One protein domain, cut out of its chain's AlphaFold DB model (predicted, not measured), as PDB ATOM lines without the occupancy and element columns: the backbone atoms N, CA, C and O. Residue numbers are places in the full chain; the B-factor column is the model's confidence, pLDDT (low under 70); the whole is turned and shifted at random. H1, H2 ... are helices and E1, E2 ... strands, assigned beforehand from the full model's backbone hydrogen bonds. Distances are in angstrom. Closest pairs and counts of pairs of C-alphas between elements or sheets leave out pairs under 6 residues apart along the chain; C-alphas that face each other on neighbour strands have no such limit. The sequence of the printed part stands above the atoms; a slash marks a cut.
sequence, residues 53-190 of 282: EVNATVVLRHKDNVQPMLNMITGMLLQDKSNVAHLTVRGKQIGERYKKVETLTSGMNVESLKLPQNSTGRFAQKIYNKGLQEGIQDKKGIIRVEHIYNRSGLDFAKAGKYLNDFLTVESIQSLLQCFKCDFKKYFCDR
ATOM      1  N   GLU A  53       8.668 110.731 130.869       94.88
ATOM      2  CA  GLU A  53       9.809 111.241 131.626       94.88
ATOM      3  C   GLU A  53      10.456 112.393 130.857       94.88
ATOM      4  O   GLU A  53      10.879 112.234 129.713       94.88
ATOM      5  N   VAL A  54      10.588 113.539 131.518       94.38
ATOM      6  CA  VAL A  54      11.433 114.642 131.063       94.38
ATOM      7  C   VAL A  54      12.606 114.751 132.016       94.38
ATOM      8  O   VAL A  54      12.429 114.742 133.235       94.38
ATOM      9  N   ASN A  55      13.815 114.860 131.473       91.88
ATOM     10  CA  ASN A  55      15.020 114.949 132.277       91.88
ATOM     11  C   ASN A  55      15.955 116.051 131.789       91.88
ATOM     12  O   ASN A  55      16.006 116.371 130.604       91.88
ATOM     13  N   ALA A  56      16.718 116.599 132.727       90.69
ATOM     14  CA  ALA A  56      17.815 117.507 132.455       90.69
ATOM     15  C   ALA A  56      19.077 116.993 133.146       90.69
ATOM     16  O   ALA A  56      19.051 116.602 134.315       90.69
ATOM     17  N   THR A  57      20.187 116.996 132.413       89.06
ATOM     18  CA  THR A  57      21.505 116.617 132.929       89.06
ATOM     19  C   THR A  57      22.406 117.838 132.886       89.06
ATOM     20  O   THR A  57      22.578 118.446 131.831       89.06
ATOM     21  N   VAL A  58      22.976 118.197 134.032       86.56
ATOM     22  CA  VAL A  58      23.832 119.374 134.180       86.56
ATOM     23  C   VAL A  58      25.196 118.947 134.689       86.56
ATOM     24  O   VAL A  58      25.313 118.182 135.647       86.56
ATOM     25  N   VAL A  59      26.232 119.485 134.051       87.44
ATOM     26  CA  VAL A  59      27.616 119.337 134.485       87.44
ATOM     27  C   VAL A  59      27.990 120.545 135.340       87.44
ATOM     28  O   VAL A  59      27.961 121.682 134.868       87.44
ATOM     29  N   LEU A  60      28.323 120.304 136.604       85.31
ATOM     30  CA  LEU A  60      28.774 121.320 137.544       85.31
ATOM     31  C   LEU A  60      30.205 121.762 137.237       85.31
ATOM     32  O   LEU A  60      31.035 120.979 136.767       85.31
ATOM     33  N   ARG A  61      30.506 123.019 137.579       83.56
ATOM     34  CA  ARG A  61      31.864 123.578 137.507       83.56
ATOM     35  C   ARG A  61      32.803 122.877 138.479       83.56
ATOM     36  O   ARG A  61      33.916 122.519 138.103       83.56
ATOM     37  N   HIS A  62      32.327 122.651 139.700       87.31
ATOM     38  CA  HIS A  62      33.075 121.991 140.760       87.31
ATOM     39  C   HIS A  62      32.457 120.621 141.022       87.31
ATOM     40  O   HIS A  62      31.314 120.511 141.465       87.31
ATOM     41  N   LYS A  63      33.207 119.552 140.735       86.69
ATOM     42  CA  LYS A  63      32.707 118.183 140.923       86.69
ATOM     43  C   LYS A  63      32.375 117.876 142.385       86.69
ATOM     44  O   LYS A  63      31.404 117.178 142.661       86.69
ATOM     45  N   ASP A  64      33.151 118.452 143.299       88.88
ATOM     46  CA  ASP A  64      33.019 118.217 144.735       88.88
ATOM     47  C   ASP A  64      31.739 118.865 145.288       88.88
ATOM     48  O   ASP A  64      31.231 118.438 146.319       88.88
ATOM     49  N   ASN A  65      31.134 119.799 144.536       92.38
ATOM     50  CA  ASN A  65      29.880 120.449 144.903       92.38
ATOM     51  C   ASN A  65      28.631 119.598 144.622       92.38
ATOM     52  O   ASN A  65      27.548 119.968 145.070       92.38
ATOM     53  N   VAL A  66      28.738 118.449 143.937       91.25
ATOM     54  CA  VAL A  66      27.569 117.577 143.687       91.25
ATOM     55  C   VAL A  66      26.927 117.139 145.001       91.25
ATOM     56  O   VAL A  66      25.719 117.272 145.184       91.25
ATOM     57  N   GLN A  67      27.741 116.638 145.927       90.75
ATOM     58  CA  GLN A  67      27.269 116.112 147.202       90.75
ATOM     59  C   GLN A  67      26.632 117.180 148.111       90.75
ATOM     60  O   GLN A  67      25.488 116.982 148.539       90.75
ATOM     61  N   PRO A  68      27.294 118.313 148.415       93.75
ATOM     62  CA  PRO A  68      26.681 119.361 149.221       93.75
ATOM     63  C   PRO A  68      25.468 119.990 148.522       93.75
ATOM     64  O   PRO A  68      24.510 120.347 149.203       93.75
ATOM     65  N   MET A  69      25.421 120.029 147.182       94.31
ATOM     66  CA  MET A  69      24.233 120.484 146.450       94.31
ATOM     67  C   MET A  69      23.038 119.538 146.630       94.31
ATOM     68  O   MET A  69      21.928 120.009 146.864       94.31
ATOM     69  N   LEU A  70      23.239 118.216 146.575       93.81
ATOM     70  CA  LEU A  70      22.171 117.243 146.852       93.81
ATOM     71  C   LEU A  70      21.684 117.326 148.306       93.81
ATOM     72  O   LEU A  70      20.478 117.235 148.557       93.81
ATOM     73  N   ASN A  71      22.595 117.568 149.254       92.81
ATOM     74  CA  ASN A  71      22.241 117.824 150.652       92.81
ATOM     75  C   ASN A  71      21.432 119.126 150.794       92.81
ATOM     76  O   ASN A  71      20.422 119.139 151.494       92.81
ATOM     77  N   MET A  72      21.821 120.194 150.091       93.69
ATOM     78  CA  MET A  72      21.115 121.480 150.076       93.69
ATOM     79  C   MET A  72      19.706 121.356 149.490       93.69
ATOM     80  O   MET A  72      18.739 121.824 150.088       93.69
ATOM     81  N   ILE A  73      19.568 120.678 148.348       92.00
ATOM     82  CA  ILE A  73      18.273 120.417 147.709       92.00
ATOM     83  C   ILE A  73      17.369 119.598 148.638       92.00
ATOM     84  O   ILE A  73      16.195 119.925 148.812       92.00
ATOM     85  N   THR A  74      17.919 118.566 149.277       89.88
ATOM     86  CA  THR A  74      17.196 117.759 150.269       89.88
ATOM     87  C   THR A  74      16.735 118.612 151.448       89.88
ATOM     88  O   THR A  74      15.558 118.587 151.800       89.88
ATOM     89  N   GLY A  75      17.636 119.415 152.020       88.88
ATOM     90  CA  GLY A  75      17.326 120.317 153.125       88.88
ATOM     91  C   GLY A  75      16.254 121.344 152.767       88.88
ATOM     92  O   GLY A  75      15.406 121.646 153.602       88.88
ATOM     93  N   MET A  76      16.248 121.830 151.526       88.81
ATOM     94  CA  MET A  76      15.240 122.748 150.998       88.81
ATOM     95  C   MET A  76      13.853 122.103 150.882       88.81
ATOM     96  O   MET A  76      12.851 122.739 151.221       88.81
ATOM     97  N   LEU A  77      13.787 120.857 150.410       83.88
ATOM     98  CA  LEU A  77      12.528 120.151 150.166       83.88
ATOM     99  C   LEU A  77      11.913 119.576 151.446       83.88
ATOM    100  O   LEU A  77      10.695 119.611 151.601       83.88
ATOM    101  N   LEU A  78      12.734 119.109 152.386       81.94
ATOM    102  CA  LEU A  78      12.277 118.537 153.659       81.94
ATOM    103  C   LEU A  78      11.857 119.574 154.708       81.94
ATOM    104  O   LEU A  78      11.445 119.206 155.805       81.94
ATOM    105  N   GLN A  79      11.942 120.870 154.401       75.69
ATOM    106  CA  GLN A  79      11.386 121.892 155.290       75.69
ATOM    107  C   GLN A  79       9.867 121.794 155.421       75.69
ATOM    108  O   GLN A  79       9.308 122.168 156.452       75.69
ATOM    109  N   ASP A  80       9.196 121.331 154.369       72.81
ATOM    110  CA  ASP A  80       7.774 121.047 154.426       72.81
ATOM    111  C   ASP A  80       7.576 119.657 155.033       72.81
ATOM    112  O   ASP A  80       7.924 118.644 154.430       72.81
ATOM    113  N   LYS A  81       7.003 119.610 156.239       68.19
ATOM    114  CA  LYS A  81       6.750 118.357 156.966       68.19
ATOM    115  C   LYS A  81       5.765 117.432 156.245       68.19
ATOM    116  O   LYS A  81       5.689 116.260 156.597       68.19
ATOM    117  N   SER A  82       5.007 117.948 155.276       69.12
ATOM    118  CA  SER A  82       4.107 117.148 154.444       69.12
ATOM    119  C   SER A  82       4.814 116.477 153.261       69.12
ATOM    120  O   SER A  82       4.263 115.548 152.671       69.12
ATOM    121  N   ASN A  83       6.044 116.892 152.930       73.38
ATOM    122  CA  ASN A  83       6.809 116.267 151.859       73.38
ATOM    123  C   ASN A  83       7.352 114.910 152.309       73.38
ATOM    124  O   ASN A  83       8.236 114.811 153.159       73.38
ATOM    125  N   VAL A  84       6.867 113.852 151.663       76.44
ATOM    126  CA  VAL A  84       7.475 112.524 151.750       76.44
ATOM    127  C   VAL A  84       8.595 112.455 150.719       76.44
ATOM    128  O   VAL A  84       8.358 112.679 149.537       76.44
ATOM    129  N   ALA A  85       9.815 112.140 151.144       81.94
ATOM    130  CA  ALA A  85      10.939 111.932 150.239       81.94
ATOM    131  C   ALA A  85      11.664 110.626 150.567       81.94
ATOM    132  O   ALA A  85      11.933 110.318 151.727       81.94
ATOM    133  N   HIS A  86      12.014 109.873 149.529       85.50
ATOM    134  CA  HIS A  86      12.862 108.695 149.630       85.50
ATOM    135  C   HIS A  86      14.304 109.106 149.344       85.50
ATOM    136  O   HIS A  86      14.634 109.516 148.228       85.50
ATOM    137  N   LEU A  87      15.153 109.008 150.362       88.25
ATOM    138  CA  LEU A  87      16.569 109.340 150.273       88.25
ATOM    139  C   LEU A  87      17.402 108.066 150.185       88.25
ATOM    140  O   LEU A  87      17.225 107.153 150.987       88.25
ATOM    141  N   THR A  88      18.352 108.035 149.253       85.38
ATOM    142  CA  THR A  88      19.487 107.110 149.332       85.38
ATOM    143  C   THR A  88      20.654 107.877 149.920       85.38
ATOM    144  O   THR A  88      21.101 108.866 149.333       85.38
ATOM    145  N   VAL A  89      21.113 107.449 151.094       85.56
ATOM    146  CA  VAL A  89      22.157 108.141 151.851       85.56
ATOM    147  C   VAL A  89      23.311 107.211 152.182       85.56
ATOM    148  O   VAL A  89      23.109 106.042 152.502       85.56
ATOM    149  N   ARG A  90      24.520 107.768 152.178       83.50
ATOM    150  CA  ARG A  90      25.714 107.148 152.744       83.50
ATOM    151  C   ARG A  90      26.132 107.908 153.997       83.50
ATOM    152  O   ARG A  90      26.159 109.138 154.003       83.50
ATOM    153  N   GLY A  91      26.457 107.182 155.060       79.69
ATOM    154  CA  GLY A  91      27.052 107.776 156.254       79.69
ATOM    155  C   GLY A  91      28.443 108.337 155.961       79.69
ATOM    156  O   GLY A  91      29.200 107.740 155.197       79.69
ATOM    157  N   LYS A  92      28.786 109.472 156.576       80.75
ATOM    158  CA  LYS A  92      30.151 110.021 156.553       80.75
ATOM    159  C   LYS A  92      30.682 110.249 157.961       80.75
ATOM    160  O   LYS A  92      29.899 110.440 158.893       80.75
ATOM    161  N   GLN A  93      32.003 110.240 158.102       79.88
ATOM    162  CA  GLN A  93      32.709 110.476 159.361       79.88
ATOM    163  C   GLN A  93      33.702 111.622 159.185       79.88
ATOM    164  O   GLN A  93      34.692 111.492 158.473       79.88
ATOM    165  N   ILE A  94      33.418 112.753 159.826       77.75
ATOM    166  CA  ILE A  94      34.217 113.983 159.785       77.75
ATOM    167  C   ILE A  94      34.413 114.493 161.205       77.75
ATOM    168  O   ILE A  94      33.456 114.591 161.981       77.75
ATOM    169  N   GLY A  95      35.643 114.896 161.503       73.00
ATOM    170  CA  GLY A  95      36.075 115.390 162.804       73.00
ATOM    171  C   GLY A  95      36.802 114.313 163.604       73.00
ATOM    172  O   GLY A  95      36.473 113.126 163.544       73.00
ATOM    173  N   GLU A  96      37.788 114.745 164.386       74.88
ATOM    174  CA  GLU A  96      38.715 113.869 165.116       74.88
ATOM    175  C   GLU A  96      38.007 112.856 166.020       74.88
ATOM    176  O   GLU A  96      38.430 111.708 166.154       74.88
ATOM    177  N   ARG A  97      36.869 113.249 166.601       73.38
ATOM    178  CA  ARG A  97      36.085 112.386 167.494       73.38
ATOM    179  C   ARG A  97      35.509 111.141 166.805       73.38
ATOM    180  O   ARG A  97      35.330 110.129 167.471       73.38
ATOM    181  N   TYR A  98      35.235 111.203 165.498       74.88
ATOM    182  CA  TYR A  98      34.648 110.088 164.743       74.88
ATOM    183  C   TYR A  98      35.714 109.156 164.160       74.88
ATOM    184  O   TYR A  98      35.429 107.986 163.946       74.88
ATOM    185  N   LYS A  99      36.967 109.616 164.012       72.75
ATOM    186  CA  LYS A  99      38.100 108.755 163.618       72.75
ATOM    187  C   LYS A  99      38.359 107.617 164.612       72.75
ATOM    188  O   LYS A  99      38.959 106.615 164.254       72.75
ATOM    189  N   LYS A 100      37.926 107.785 165.866       75.50
ATOM    190  CA  LYS A 100      38.094 106.802 166.946       75.50
ATOM    191  C   LYS A 100      36.922 105.824 167.081       75.50
ATOM    192  O   LYS A 100      37.011 104.914 167.897       75.50
ATOM    193  N   VAL A 101      35.821 106.023 166.346       73.81
ATOM    194  CA  VAL A 101      34.608 105.198 166.460       73.81
ATOM    195  C   VAL A 101      34.063 104.876 165.071       73.81
ATOM    196  O   VAL A 101      33.323 105.663 164.489       73.81
ATOM    197  N   GLU A 102      34.389 103.686 164.563       66.62
ATOM    198  CA  GLU A 102      34.070 103.255 163.191       66.62
ATOM    199  C   GLU A 102      32.566 103.156 162.897       66.62
ATOM    200  O   GLU A 102      32.150 103.280 161.750       66.62
ATOM    201  N   THR A 103      31.725 102.993 163.916       71.56
ATOM    202  CA  THR A 103      30.277 102.789 163.751       71.56
ATOM    203  C   THR A 103      29.454 104.077 163.761       71.56
ATOM    204  O   THR A 103      28.290 104.059 163.363       71.56
ATOM    205  N   LEU A 104      30.019 105.205 164.212       71.31
ATOM    206  CA  LEU A 104      29.276 106.457 164.381       71.31
ATOM    207  C   LEU A 104      29.503 107.403 163.210       71.31
ATOM    208  O   LEU A 104      30.622 107.832 162.963       71.31
ATOM    209  N   THR A 105      28.434 107.803 162.530       73.38
ATOM    210  CA  THR A 105      28.495 108.780 161.436       73.38
ATOM    211  C   THR A 105      28.325 110.203 161.965       73.38
ATOM    212  O   THR A 105      27.449 110.462 162.790       73.38
ATOM    213  N   SER A 106      29.118 111.149 161.461       73.69
ATOM    214  CA  SER A 106      29.005 112.577 161.785       73.69
ATOM    215  C   SER A 106      27.957 113.309 160.941       73.69
ATOM    216  O   SER A 106      27.577 114.431 161.280       73.69
ATOM    217  N   GLY A 107      27.511 112.699 159.839       76.06
ATOM    218  CA  GLY A 107      26.529 113.275 158.929       76.06
ATOM    219  C   GLY A 107      26.090 112.317 157.823       76.06
ATOM    220  O   GLY A 107      26.508 111.157 157.774       76.06
ATOM    221  N   MET A 108      25.253 112.836 156.924       83.56
ATOM    222  CA  MET A 108      24.736 112.114 155.761       83.56
ATOM    223  C   MET A 108      25.264 112.702 154.450       83.56
ATOM    224  O   MET A 108      25.411 113.918 154.314       83.56
ATOM    225  N   ASN A 109      25.479 111.824 153.479       84.69
ATOM    226  CA  ASN A 109      25.693 112.151 152.079       84.69
ATOM    227  C   ASN A 109      24.519 111.611 151.266       84.69
ATOM    228  O   ASN A 109      24.382 110.401 151.108       84.69
ATOM    229  N   VAL A 110      23.654 112.500 150.779       86.88
ATOM    230  CA  VAL A 110      22.568 112.152 149.859       86.88
ATOM    231  C   VAL A 110      23.139 111.826 148.476       86.88
ATOM    232  O   VAL A 110      23.673 112.707 147.808       86.88
ATOM    233  N   GLU A 111      22.994 110.580 148.030       86.75
ATOM    234  CA  GLU A 111      23.390 110.134 146.684       86.75
ATOM    235  C   GLU A 111      22.243 110.301 145.678       86.75
ATOM    236  O   GLU A 111      22.449 110.634 144.505       86.75
ATOM    237  N   SER A 112      21.013 110.081 146.148       88.38
ATOM    238  CA  SER A 112      19.800 110.321 145.378       88.38
ATOM    239  C   SER A 112      18.619 110.694 146.263       88.38
ATOM    240  O   SER A 112      18.520 110.300 147.427       88.38
ATOM    241  N   LEU A 113      17.709 111.445 145.662       90.94
ATOM    242  CA  LEU A 113      16.465 111.913 146.235       90.94
ATOM    243  C   LEU A 113      15.342 111.561 145.262       90.94
ATOM    244  O   LEU A 113      15.412 111.903 144.080       90.94
ATOM    245  N   LYS A 114      14.290 110.919 145.763       89.06
ATOM    246  CA  LYS A 114      13.058 110.673 145.015       89.06
ATOM    247  C   LYS A 114      11.874 111.222 145.790       89.06
ATOM    248  O   LYS A 114      11.643 110.823 146.928       89.06
ATOM    249  N   LEU A 115      11.103 112.090 145.153       84.88
ATOM    250  CA  LEU A 115       9.812 112.514 145.669       84.88
ATOM    251  C   LEU A 115       8.727 111.732 144.920       84.88
ATOM    252  O   LEU A 115       8.769 111.661 143.684       84.88
ATOM    253  N   PRO A 116       7.768 111.122 145.639       77.31
ATOM    254  CA  PRO A 116       6.552 110.619 145.027       77.31
ATOM    255  C   PRO A 116       5.754 111.795 144.442       77.31
ATOM    256  O   PRO A 116       6.229 112.931 144.389       77.31
ATOM    257  N   GLN A 117       4.544 111.519 143.958       73.38
ATOM    258  CA  GLN A 117       3.682 112.572 143.430       73.38
ATOM    259  C   GLN A 117       3.581 113.730 144.428       73.38
ATOM    260  O   GLN A 117       3.263 113.533 145.600       73.38
ATOM    261  N   ASN A 118       3.911 114.931 143.954       68.88
ATOM    262  CA  ASN A 118       3.815 116.143 144.758       68.88
ATOM    263  C   ASN A 118       2.345 116.486 145.064       68.88
ATOM    264  O   ASN A 118       1.425 115.846 144.562       68.88
ATOM    265  N   SER A 119       2.110 117.556 145.826       65.62
ATOM    266  CA  SER A 119       0.759 118.039 146.157       65.62
ATOM    267  C   SER A 119      -0.132 118.346 144.944       65.62
ATOM    268  O   SER A 119      -1.350 118.352 145.076       65.62
ATOM    269  N   THR A 120       0.442 118.572 143.755       73.75
ATOM    270  CA  THR A 120      -0.349 118.743 142.524       73.75
ATOM    271  C   THR A 120      -0.781 117.418 141.897       73.75
ATOM    272  O   THR A 120      -1.607 117.423 140.992       73.75
ATOM    273  N   GLY A 121      -0.210 116.289 142.324       82.25
ATOM    274  CA  GLY A 121      -0.515 114.962 141.795       82.25
ATOM    275  C   GLY A 121      -0.082 114.748 140.341       82.25
ATOM    276  O   GLY A 121      -0.479 113.755 139.746       82.25
ATOM    277  N   ARG A 122       0.695 115.665 139.739       89.50
ATOM    278  CA  ARG A 122       0.989 115.675 138.288       89.50
ATOM    279  C   ARG A 122       2.248 114.916 137.887       89.50
ATOM    280  O   ARG A 122       2.321 114.381 136.783       89.50
ATOM    281  N   PHE A 123       3.259 114.903 138.747       91.75
ATOM    282  CA  PHE A 123       4.526 114.247 138.449       91.75
ATOM    283  C   PHE A 123       5.219 113.750 139.712       91.75
ATOM    284  O   PHE A 123       5.059 114.324 140.791       91.75
ATOM    285  N   ALA A 124       5.994 112.680 139.552       91.56
ATOM    286  CA  ALA A 124       7.002 112.253 140.515       91.56
ATOM    287  C   ALA A 124       8.372 112.793 140.093       91.56
ATOM    288  O   ALA A 124       8.585 113.099 138.917       91.56
ATOM    289  N   GLN A 125       9.303 112.894 141.035       90.81
ATOM    290  CA  GLN A 125      10.608 113.486 140.773       90.81
ATOM    291  C   GLN A 125      11.756 112.628 141.288       90.81
ATOM    292  O   GLN A 125      11.661 112.017 142.352       90.81
ATOM    293  N   LYS A 126      12.879 112.659 140.567       92.12
ATOM    294  CA  LYS A 126      14.155 112.114 141.021       92.12
ATOM    295  C   LYS A 126      15.303 113.085 140.738       92.12
ATOM    296  O   LYS A 126      15.367 113.676 139.664       92.12
ATOM    297  N   ILE A 127      16.212 113.239 141.698       92.69
ATOM    298  CA  ILE A 127      17.447 114.021 141.563       92.69
ATOM    299  C   ILE A 127      18.599 113.200 142.121       92.69
ATOM    300  O   ILE A 127      18.484 112.640 143.211       92.69
ATOM    301  N   TYR A 128      19.696 113.088 141.380       92.50
ATOM    302  CA  TYR A 128      20.803 112.226 141.787       92.50
ATOM    303  C   TYR A 128      22.122 112.570 141.101       92.50
ATOM    304  O   TYR A 128      22.165 113.253 140.072       92.50
ATOM    305  N   ASN A 129      23.203 112.041 141.676       90.56
ATOM    306  CA  ASN A 129      24.523 112.043 141.062       90.56
ATOM    307  C   ASN A 129      24.562 111.028 139.904       90.56
ATOM    308  O   ASN A 129      24.665 109.818 140.123       90.56
ATOM    309  N   LYS A 130      24.469 111.521 138.665       87.56
ATOM    310  CA  LYS A 130      24.450 110.678 137.458       87.56
ATOM    311  C   LYS A 130      25.790 109.989 137.222       87.56
ATOM    312  O   LYS A 130      25.804 108.825 136.833       87.56
ATOM    313  N   GLY A 131      26.891 110.688 137.505       82.44
ATOM    314  CA  GLY A 131      28.240 110.141 137.355       82.44
ATOM    315  C   GLY A 131      28.456 108.921 138.247       82.44
ATOM    316  O   GLY A 131      28.928 107.892 137.775       82.44
ATOM    317  N   LEU A 132      28.010 109.002 139.506       83.19
ATOM    318  CA  LEU A 132      28.059 107.873 140.436       83.19
ATOM    319  C   LEU A 132      27.167 106.709 139.976       83.19
ATOM    320  O   LEU A 132      27.603 105.564 140.022       83.19
ATOM    321  N   GLN A 133      25.941 106.993 139.517       81.62
ATOM    322  CA  GLN A 133      24.991 105.950 139.109       81.62
ATOM    323  C   GLN A 133      25.490 105.125 137.913       81.62
ATOM    324  O   GLN A 133      25.305 103.912 137.886       81.62
ATOM    325  N   GLU A 134      26.094 105.773 136.918       78.81
ATOM    326  CA  GLU A 134      26.557 105.110 135.692       78.81
ATOM    327  C   GLU A 134      28.027 104.678 135.751       78.81
ATOM    328  O   GLU A 134      28.575 104.222 134.751       78.81
ATOM    329  N   GLY A 135      28.684 104.833 136.907       75.56
ATOM    330  CA  GLY A 135      30.110 104.534 137.049       75.56
ATOM    331  C   GLY A 135      30.986 105.363 136.105       75.56
ATOM    332  O   GLY A 135      32.081 104.933 135.740       75.56
ATOM    333  N   ILE A 136      30.512 106.539 135.680       74.31
ATOM    334  CA  ILE A 136      31.273 107.410 134.790       74.31
ATOM    335  C   ILE A 136      32.423 107.973 135.618       74.31
ATOM    336  O   ILE A 136      32.208 108.758 136.544       74.31
ATOM    337  N   GLN A 137      33.650 107.592 135.260       62.59
ATOM    338  CA  GLN A 137      34.894 108.123 135.829       62.59
ATOM    339  C   GLN A 137      35.142 109.585 135.416       62.59
ATOM    340  O   GLN A 137      36.254 109.960 135.039       62.59
ATOM    341  N   ASP A 138      34.110 110.428 135.412       56.53
ATOM    342  CA  ASP A 138      34.271 111.789 134.941       56.53
ATOM    343  C   ASP A 138      34.984 112.638 135.997       56.53
ATOM    344  O   ASP A 138      34.701 112.589 137.196       56.53
ATOM    345  N   LYS A 139      35.887 113.503 135.530       60.06
ATOM    346  CA  LYS A 139      36.507 114.554 136.355       60.06
ATOM    347  C   LYS A 139      35.503 115.661 136.713       60.06
ATOM    348  O   LYS A 139      35.890 116.648 137.335       60.06
ATOM    349  N   LYS A 140      34.243 115.538 136.289       70.25
ATOM    350  CA  LYS A 140      33.214 116.575 136.344       70.25
ATOM    351  C   LYS A 140      32.022 116.098 137.171       70.25
ATOM    352  O   LYS A 140      31.647 114.934 137.120       70.25
ATOM    353  N   GLY A 141      31.424 117.002 137.944       82.19
ATOM    354  CA  GLY A 141      30.236 116.684 138.733       82.19
ATOM    355  C   GLY A 141      29.001 116.665 137.852       82.19
ATOM    356  O   GLY A 141      28.759 117.653 137.170       82.19
ATOM    357  N   ILE A 142      28.218 115.586 137.850       88.19
ATOM    358  CA  ILE A 142      27.034 115.469 136.986       88.19
ATOM    359  C   ILE A 142      25.794 115.234 137.841       88.19
ATOM    360  O   ILE A 142      25.685 114.219 138.531       88.19
ATOM    361  N   ILE A 143      24.835 116.153 137.750       89.94
ATOM    362  CA  ILE A 143      23.521 116.023 138.383       89.94
ATOM    363  C   ILE A 143      22.476 115.797 137.301       89.94
ATOM    364  O   ILE A 143      22.456 116.495 136.285       89.94
ATOM    365  N   ARG A 144      21.585 114.835 137.541       91.44
ATOM    366  CA  ARG A 144      20.398 114.616 136.716       91.44
ATOM    367  C   ARG A 144      19.138 114.876 137.525       91.44
ATOM    368  O   ARG A 144      19.026 114.432 138.666       91.44
ATOM    369  N   VAL A 145      18.214 115.602 136.906       92.69
ATOM    370  CA  VAL A 145      16.867 115.884 137.403       92.69
ATOM    371  C   VAL A 145      15.879 115.227 136.450       92.69
ATOM    372  O   VAL A 145      15.966 115.443 135.245       92.69
ATOM    373  N   GLU A 146      14.949 114.441 136.979       93.88
ATOM    374  CA  GLU A 146      13.922 113.720 136.222       93.88
ATOM    375  C   GLU A 146      12.546 114.060 136.789       93.88
ATOM    376  O   GLU A 146      12.328 113.937 137.996       93.88
ATOM    377  N   HIS A 147      11.618 114.467 135.925       94.38
ATOM    378  CA  HIS A 147      10.193 114.557 136.227       94.38
ATOM    379  C   HIS A 147       9.452 113.494 135.420       94.38
ATOM    380  O   HIS A 147       9.521 113.467 134.193       94.38
ATOM    381  N   ILE A 148       8.717 112.640 136.121       94.56
ATOM    382  CA  ILE A 148       7.883 111.596 135.533       94.56
ATOM    383  C   ILE A 148       6.439 112.083 135.606       94.56
ATOM    384  O   ILE A 148       5.804 111.997 136.661       94.56
ATOM    385  N   TYR A 149       5.943 112.631 134.498       95.38
ATOM    386  CA  TYR A 149       4.586 113.150 134.360       95.38
ATOM    387  C   TYR A 149       3.598 112.011 134.149       95.38
ATOM    388  O   TYR A 149       3.781 111.195 133.251       95.38
ATOM    389  N   ASN A 150       2.543 111.966 134.960       94.62
ATOM    390  CA  ASN A 150       1.411 111.067 134.735       94.62
ATOM    391  C   ASN A 150       0.376 111.724 133.809       94.62
ATOM    392  O   ASN A 150       0.562 112.857 133.367       94.62
ATOM    393  N   ARG A 151      -0.750 111.048 133.561       93.75
ATOM    394  CA  ARG A 151      -1.825 111.563 132.700       93.75
ATOM    395  C   ARG A 151      -2.295 112.975 133.076       93.75
ATOM    396  O   ARG A 151      -2.358 113.822 132.197       93.75
ATOM    397  N   SER A 152      -2.510 113.256 134.363       94.12
ATOM    398  CA  SER A 152      -2.884 114.598 134.845       94.12
ATOM    399  C   SER A 152      -1.810 115.644 134.520       94.12
ATOM    400  O   SER A 152      -2.108 116.750 134.072       94.12
ATOM    401  N   GLY A 153      -0.535 115.280 134.679       95.12
ATOM    402  CA  GLY A 153       0.591 116.115 134.271       95.12
ATOM    403  C   GLY A 153       0.652 116.373 132.764       95.12
ATOM    404  O   GLY A 153       0.875 117.510 132.355       95.12
ATOM    405  N   LEU A 154       0.411 115.347 131.948       96.50
ATOM    406  CA  LEU A 154       0.380 115.452 130.486       96.50
ATOM    407  C   LEU A 154      -0.804 116.293 129.991       96.50
ATOM    408  O   LEU A 154      -0.643 117.077 129.057       96.50
ATOM    409  N   ASP A 155      -1.966 116.173 130.634       95.62
ATOM    410  CA  ASP A 155      -3.150 116.989 130.344       95.62
ATOM    411  C   ASP A 155      -2.893 118.458 130.691       95.62
ATOM    412  O   ASP A 155      -3.164 119.348 129.884       95.62
ATOM    413  N   PHE A 156      -2.283 118.719 131.852       95.62
ATOM    414  CA  PHE A 156      -1.868 120.064 132.247       95.62
ATOM    415  C   PHE A 156      -0.859 120.665 131.259       95.62
ATOM    416  O   PHE A 156      -0.959 121.836 130.896       95.62
ATOM    417  N   ALA A 157       0.092 119.851 130.798       96.25
ATOM    418  CA  ALA A 157       1.069 120.230 129.789       96.25
ATOM    419  C   ALA A 157       0.486 120.304 128.370       96.25
ATOM    420  O   ALA A 157       1.210 120.687 127.459       96.25
ATOM    421  N   LYS A 158      -0.786 119.941 128.153       96.38
ATOM    422  CA  LYS A 158      -1.425 119.869 126.828       96.38
ATOM    423  C   LYS A 158      -0.635 119.020 125.820       96.38
ATOM    424  O   LYS A 158      -0.589 119.346 124.642       96.38
ATOM    425  N   ALA A 159      -0.027 117.926 126.279       94.31
ATOM    426  CA  ALA A 159       0.873 117.095 125.477       94.31
ATOM    427  C   ALA A 159       0.158 115.995 124.664       94.31
ATOM    428  O   ALA A 159       0.790 115.028 124.264       94.31
ATOM    429  N   GLY A 160      -1.161 116.080 124.463       92.75
ATOM    430  CA  GLY A 160      -1.928 115.051 123.752       92.75
ATOM    431  C   GLY A 160      -2.166 113.765 124.558       92.75
ATOM    432  O   GLY A 160      -1.439 113.425 125.502       92.75
ATOM    433  N   LYS A 161      -3.253 113.054 124.234       93.81
ATOM    434  CA  LYS A 161      -3.617 111.780 124.883       93.81
ATOM    435  C   LYS A 161      -3.054 110.584 124.124       93.81
ATOM    436  O   LYS A 161      -2.526 109.658 124.746       93.81
ATOM    437  N   TYR A 162      -3.198 110.618 122.807       93.62
ATOM    438  CA  TYR A 162      -2.775 109.559 121.910       93.62
ATOM    439  C   TYR A 162      -1.341 109.789 121.436       93.62
ATOM    440  O   TYR A 162      -0.816 110.902 121.507       93.62
ATOM    441  N   LEU A 163      -0.683 108.717 121.004       89.75
ATOM    442  CA  LEU A 163       0.727 108.739 120.625       89.75
ATOM    443  C   LEU A 163       1.000 109.708 119.464       89.75
ATOM    444  O   LEU A 163       1.980 110.446 119.502       89.75
ATOM    445  N   ASN A 164       0.116 109.745 118.468       88.56
ATOM    446  CA  ASN A 164       0.192 110.667 117.331       88.56
ATOM    447  C   ASN A 164       0.130 112.141 117.766       88.56
ATOM    448  O   ASN A 164       0.923 112.943 117.285       88.56
ATOM    449  N   ASP A 165      -0.755 112.485 118.705       91.44
ATOM    450  CA  ASP A 165      -0.882 113.848 119.226       91.44
ATOM    451  C   ASP A 165       0.336 114.234 120.075       91.44
ATOM    452  O   ASP A 165       0.798 115.379 120.046       91.44
ATOM    453  N   PHE A 166       0.863 113.273 120.840       93.06
ATOM    454  CA  PHE A 166       2.005 113.469 121.729       93.06
ATOM    455  C   PHE A 166       3.320 113.679 120.976       93.06
ATOM    456  O   PHE A 166       4.129 114.508 121.386       93.06
ATOM    457  N   LEU A 167       3.535 112.961 119.871       88.50
ATOM    458  CA  LEU A 167       4.777 113.011 119.089       88.50
ATOM    459  C   LEU A 167       4.886 114.238 118.161       88.50
ATOM    460  O   LEU A 167       5.773 114.290 117.310       88.50
ATOM    461  N   THR A 168       4.021 115.238 118.328       89.06
ATOM    462  CA  THR A 168       4.125 116.517 117.617       89.06
ATOM    463  C   THR A 168       5.153 117.440 118.271       89.06
ATOM    464  O   THR A 168       5.425 117.368 119.475       89.06
ATOM    465  N   VAL A 169       5.728 118.344 117.476       88.25
ATOM    466  CA  VAL A 169       6.690 119.338 117.971       88.25
ATOM    467  C   VAL A 169       6.034 120.225 119.029       88.25
ATOM    468  O   VAL A 169       6.641 120.503 120.061       88.25
ATOM    469  N   GLU A 170       4.781 120.612 118.807       93.81
ATOM    470  CA  GLU A 170       3.989 121.459 119.692       93.81
ATOM    471  C   GLU A 170       3.756 120.787 121.052       93.81
ATOM    472  O   GLU A 170       4.010 121.401 122.093       93.81
ATOM    473  N   SER A 171       3.343 119.514 121.062       93.88
ATOM    474  CA  SER A 171       3.134 118.748 122.299       93.88
ATOM    475  C   SER A 171       4.429 118.583 123.094       93.88
ATOM    476  O   SER A 171       4.441 118.808 124.309       93.88
ATOM    477  N   ILE A 172       5.538 118.254 122.424       92.88
ATOM    478  CA  ILE A 172       6.848 118.098 123.073       92.88
ATOM    479  C   ILE A 172       7.325 119.435 123.650       92.88
ATOM    480  O   ILE A 172       7.749 119.490 124.805       92.88
ATOM    481  N   GLN A 173       7.225 120.532 122.893       93.31
ATOM    482  CA  GLN A 173       7.594 121.865 123.376       93.31
ATOM    483  C   GLN A 173       6.747 122.288 124.579       93.31
ATOM    484  O   GLN A 173       7.287 122.816 125.554       93.31
ATOM    485  N   SER A 174       5.442 122.012 124.550       96.31
ATOM    486  CA  SER A 174       4.541 122.309 125.663       96.31
ATOM    487  C   SER A 174       4.904 121.507 126.921       96.31
ATOM    488  O   SER A 174       4.969 122.064 128.021       96.31
ATOM    489  N   LEU A 175       5.255 120.224 126.770       96.56
ATOM    490  CA  LEU A 175       5.744 119.390 127.869       96.56
ATOM    491  C   LEU A 175       7.082 119.887 128.438       96.56
ATOM    492  O   LEU A 175       7.233 119.973 129.659       96.56
ATOM    493  N   LEU A 176       8.034 120.271 127.584       95.12
ATOM    494  CA  LEU A 176       9.310 120.851 128.015       95.12
ATOM    495  C   LEU A 176       9.110 122.178 128.755       95.12
ATOM    496  O   LEU A 176       9.765 122.429 129.768       95.12
ATOM    497  N   GLN A 177       8.177 123.015 128.301       95.31
ATOM    498  CA  GLN A 177       7.850 124.259 128.987       95.31
ATOM    499  C   GLN A 177       7.190 123.995 130.346       95.31
ATOM    500  O   GLN A 177       7.532 124.653 131.330       95.31
ATOM    501  N   CYS A 178       6.302 123.000 130.434       95.19
ATOM    502  CA  CYS A 178       5.737 122.554 131.706       95.19
ATOM    503  C   CYS A 178       6.840 122.094 132.669       95.19
ATOM    504  O   CYS A 178       6.867 122.536 133.818       95.19
ATOM    505  N   PHE A 179       7.793 121.292 132.188       95.00
ATOM    506  CA  PHE A 179       8.965 120.864 132.952       95.00
ATOM    507  C   PHE A 179       9.772 122.039 133.505       95.00
ATOM    508  O   PHE A 179      10.045 122.086 134.705       95.00
ATOM    509  N   LYS A 180      10.092 123.027 132.665       94.81
ATOM    510  CA  LYS A 180      10.824 124.235 133.077       94.81
ATOM    511  C   LYS A 180      10.065 125.037 134.134       94.81
ATOM    512  O   LYS A 180      10.657 125.457 135.130       94.81
ATOM    513  N   CYS A 181       8.759 125.228 133.949       92.81
ATOM    514  CA  CYS A 181       7.899 125.931 134.901       92.81
ATOM    515  C   CYS A 181       7.809 125.203 136.247       92.81
ATOM    516  O   CYS A 181       7.959 125.829 137.299       92.81
ATOM    517  N   ASP A 182       7.606 123.886 136.224       92.00
ATOM    518  CA  ASP A 182       7.549 123.063 137.429       92.00
ATOM    519  C   ASP A 182       8.893 123.070 138.160       92.00
ATOM    520  O   ASP A 182       8.941 123.316 139.365       92.00
ATOM    521  N   PHE A 183      10.001 122.889 137.436       92.00
ATOM    522  CA  PHE A 183      11.339 122.968 138.013       92.00
ATOM    523  C   PHE A 183      11.587 124.333 138.670       92.00
ATOM    524  O   PHE A 183      12.022 124.411 139.821       92.00
ATOM    525  N   LYS A 184      11.253 125.427 137.976       91.56
ATOM    526  CA  LYS A 184      11.380 126.775 138.532       91.56
ATOM    527  C   LYS A 184      10.603 126.904 139.843       91.56
ATOM    528  O   LYS A 184      11.179 127.335 140.839       91.56
ATOM    529  N   LYS A 185       9.340 126.479 139.864       86.94
ATOM    530  CA  LYS A 185       8.467 126.598 141.037       86.94
ATOM    531  C   LYS A 185       8.992 125.813 142.244       86.94
ATOM    532  O   LYS A 185       9.010 126.336 143.355       86.94
ATOM    533  N   TYR A 186       9.424 124.569 142.041       83.56
ATOM    534  CA  TYR A 186       9.839 123.693 143.145       83.56
ATOM    535  C   TYR A 186      11.257 123.967 143.653       83.56
ATOM    536  O   TYR A 186      11.520 123.779 144.839       83.56
ATOM    537  N   PHE A 187      12.160 124.427 142.784       88.50
ATOM    538  CA  PHE A 187      13.579 124.578 143.115       88.50
ATOM    539  C   PHE A 187      14.001 126.033 143.187       88.50
ATOM    540  O   PHE A 187      14.503 126.492 144.211       88.50
ATOM    541  N   CYS A 188      13.794 126.770 142.100       89.88
ATOM    542  CA  CYS A 188      14.308 128.129 141.981       89.88
ATOM    543  C   CYS A 188      13.555 129.073 142.902       89.88
ATOM    544  O   CYS A 188      14.172 129.838 143.643       89.88
ATOM    545  N   ASP A 189      12.226 128.998 142.869       87.38
ATOM    546  CA  ASP A 189      11.397 129.857 143.685       87.38
ATOM    547  C   ASP A 189      11.566 129.470 145.154       87.38
ATOM    548  O   ASP A 189      11.912 130.329 145.947       87.38
ATOM    549  N   ARG A 190      11.528 128.183 145.524       85.94
ATOM    550  CA  ARG A 190      11.778 127.772 146.920       85.94
ATOM    551  C   ARG A 190      13.131 128.249 147.470       85.94
ATOM    552  O   ARG A 190      13.223 128.635 148.640       85.94
TER     553      ARG A 190
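Overview. This is residues 53 to 190 of the 282 residues of an uncharacterized protein of [Ruminococcus] lactaris (UniProt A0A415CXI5). One antiparallel sheet of five strands has two longer helices, H1 and H6, over one face, while the other face is bare but for the short H3 near one end of E4 and E5. At one far end of the domain the link from E2 through H2 to E3, residues 93 to 106, reaches out beyond the sheet, with H2 near its tip; H4, H5 and the first turns of H6 lie toward the other end. The printed part has 138 residues, with six named helices and five named strands in the order E1 H1 E2 H2 E3 E4 H3 E5 H4 H5 H6; the sheet's order is E1 - E5 - E4 - E3 - E2, and the class is mixed, helices and strands. It is loose, with a radius of gyration of the C-alphas of 17.9 A, and elongated, spanning 62 by 36 by 23 A.

Arrangement. E1, residues 53 to 60, is an edge strand, antiparallel to E5, residues 141 to 150, with N 56 and O 145 2.9 A apart. H1, residues 63 to 77, is on the sheet at a height of 6.5 A, over E3, residues 107 to 115; their closest C-alphas, of Asn 71 and Val 110, are 5.7 A apart. The other edge strand, E2, residues 86 to 92, is antiparallel to E3, with N 90 and O 109 at 2.8 A. H2, residues 96 to 99, is not on the sheet. E3 bends by 73 degrees at residue 111 and forms a hairpin with E4, residues 123 to 129, with N 127 and O 113 at 2.8 A. E4 is antiparallel to E5, with N 146 and O 126 at 2.8 A. H3, residues 130 to 133, is on the face opposite H1. H4, residues 151 to 156, stands up from the sheet on the same face as H1. H5, residues 163 to 166, is not on the sheet. H6, residues 169 to 190, is over E1 and E5 at a height of 9.7 A; H1 and H6 on one face of the sheet make two layers, helices over strands. H6 is close to H1 but not clearly touching, about perpendicular at 80 degrees, the closest C-alphas, of Met 76 and Arg 190, being 7.3 A apart. Every O i to N i+4 pair is within hydrogen-bond range in H4, 9 of 11 in H1 and 16 of 18 in H6; H2, H3 and H5 are too short for one.

Along the chain. E1 begins at C-alpha 53 (9.809, 111.241, 131.626) and, like H1, is 22.3 A long. E5 is 29.6 A long, and H6 is 30.6 A, ending at C-alpha 190 (11.778, 127.772, 146.920).

Size, cuts and confidence. The C-alphas farthest apart, of Lys 100 and Asn 164, are 62.6 A apart. The printed part has no cut and no long link. Mean pLDDT of the printed part is 85.8; residues 81 to 82, 102, 118 to 119 and 137 to 139 are under 70.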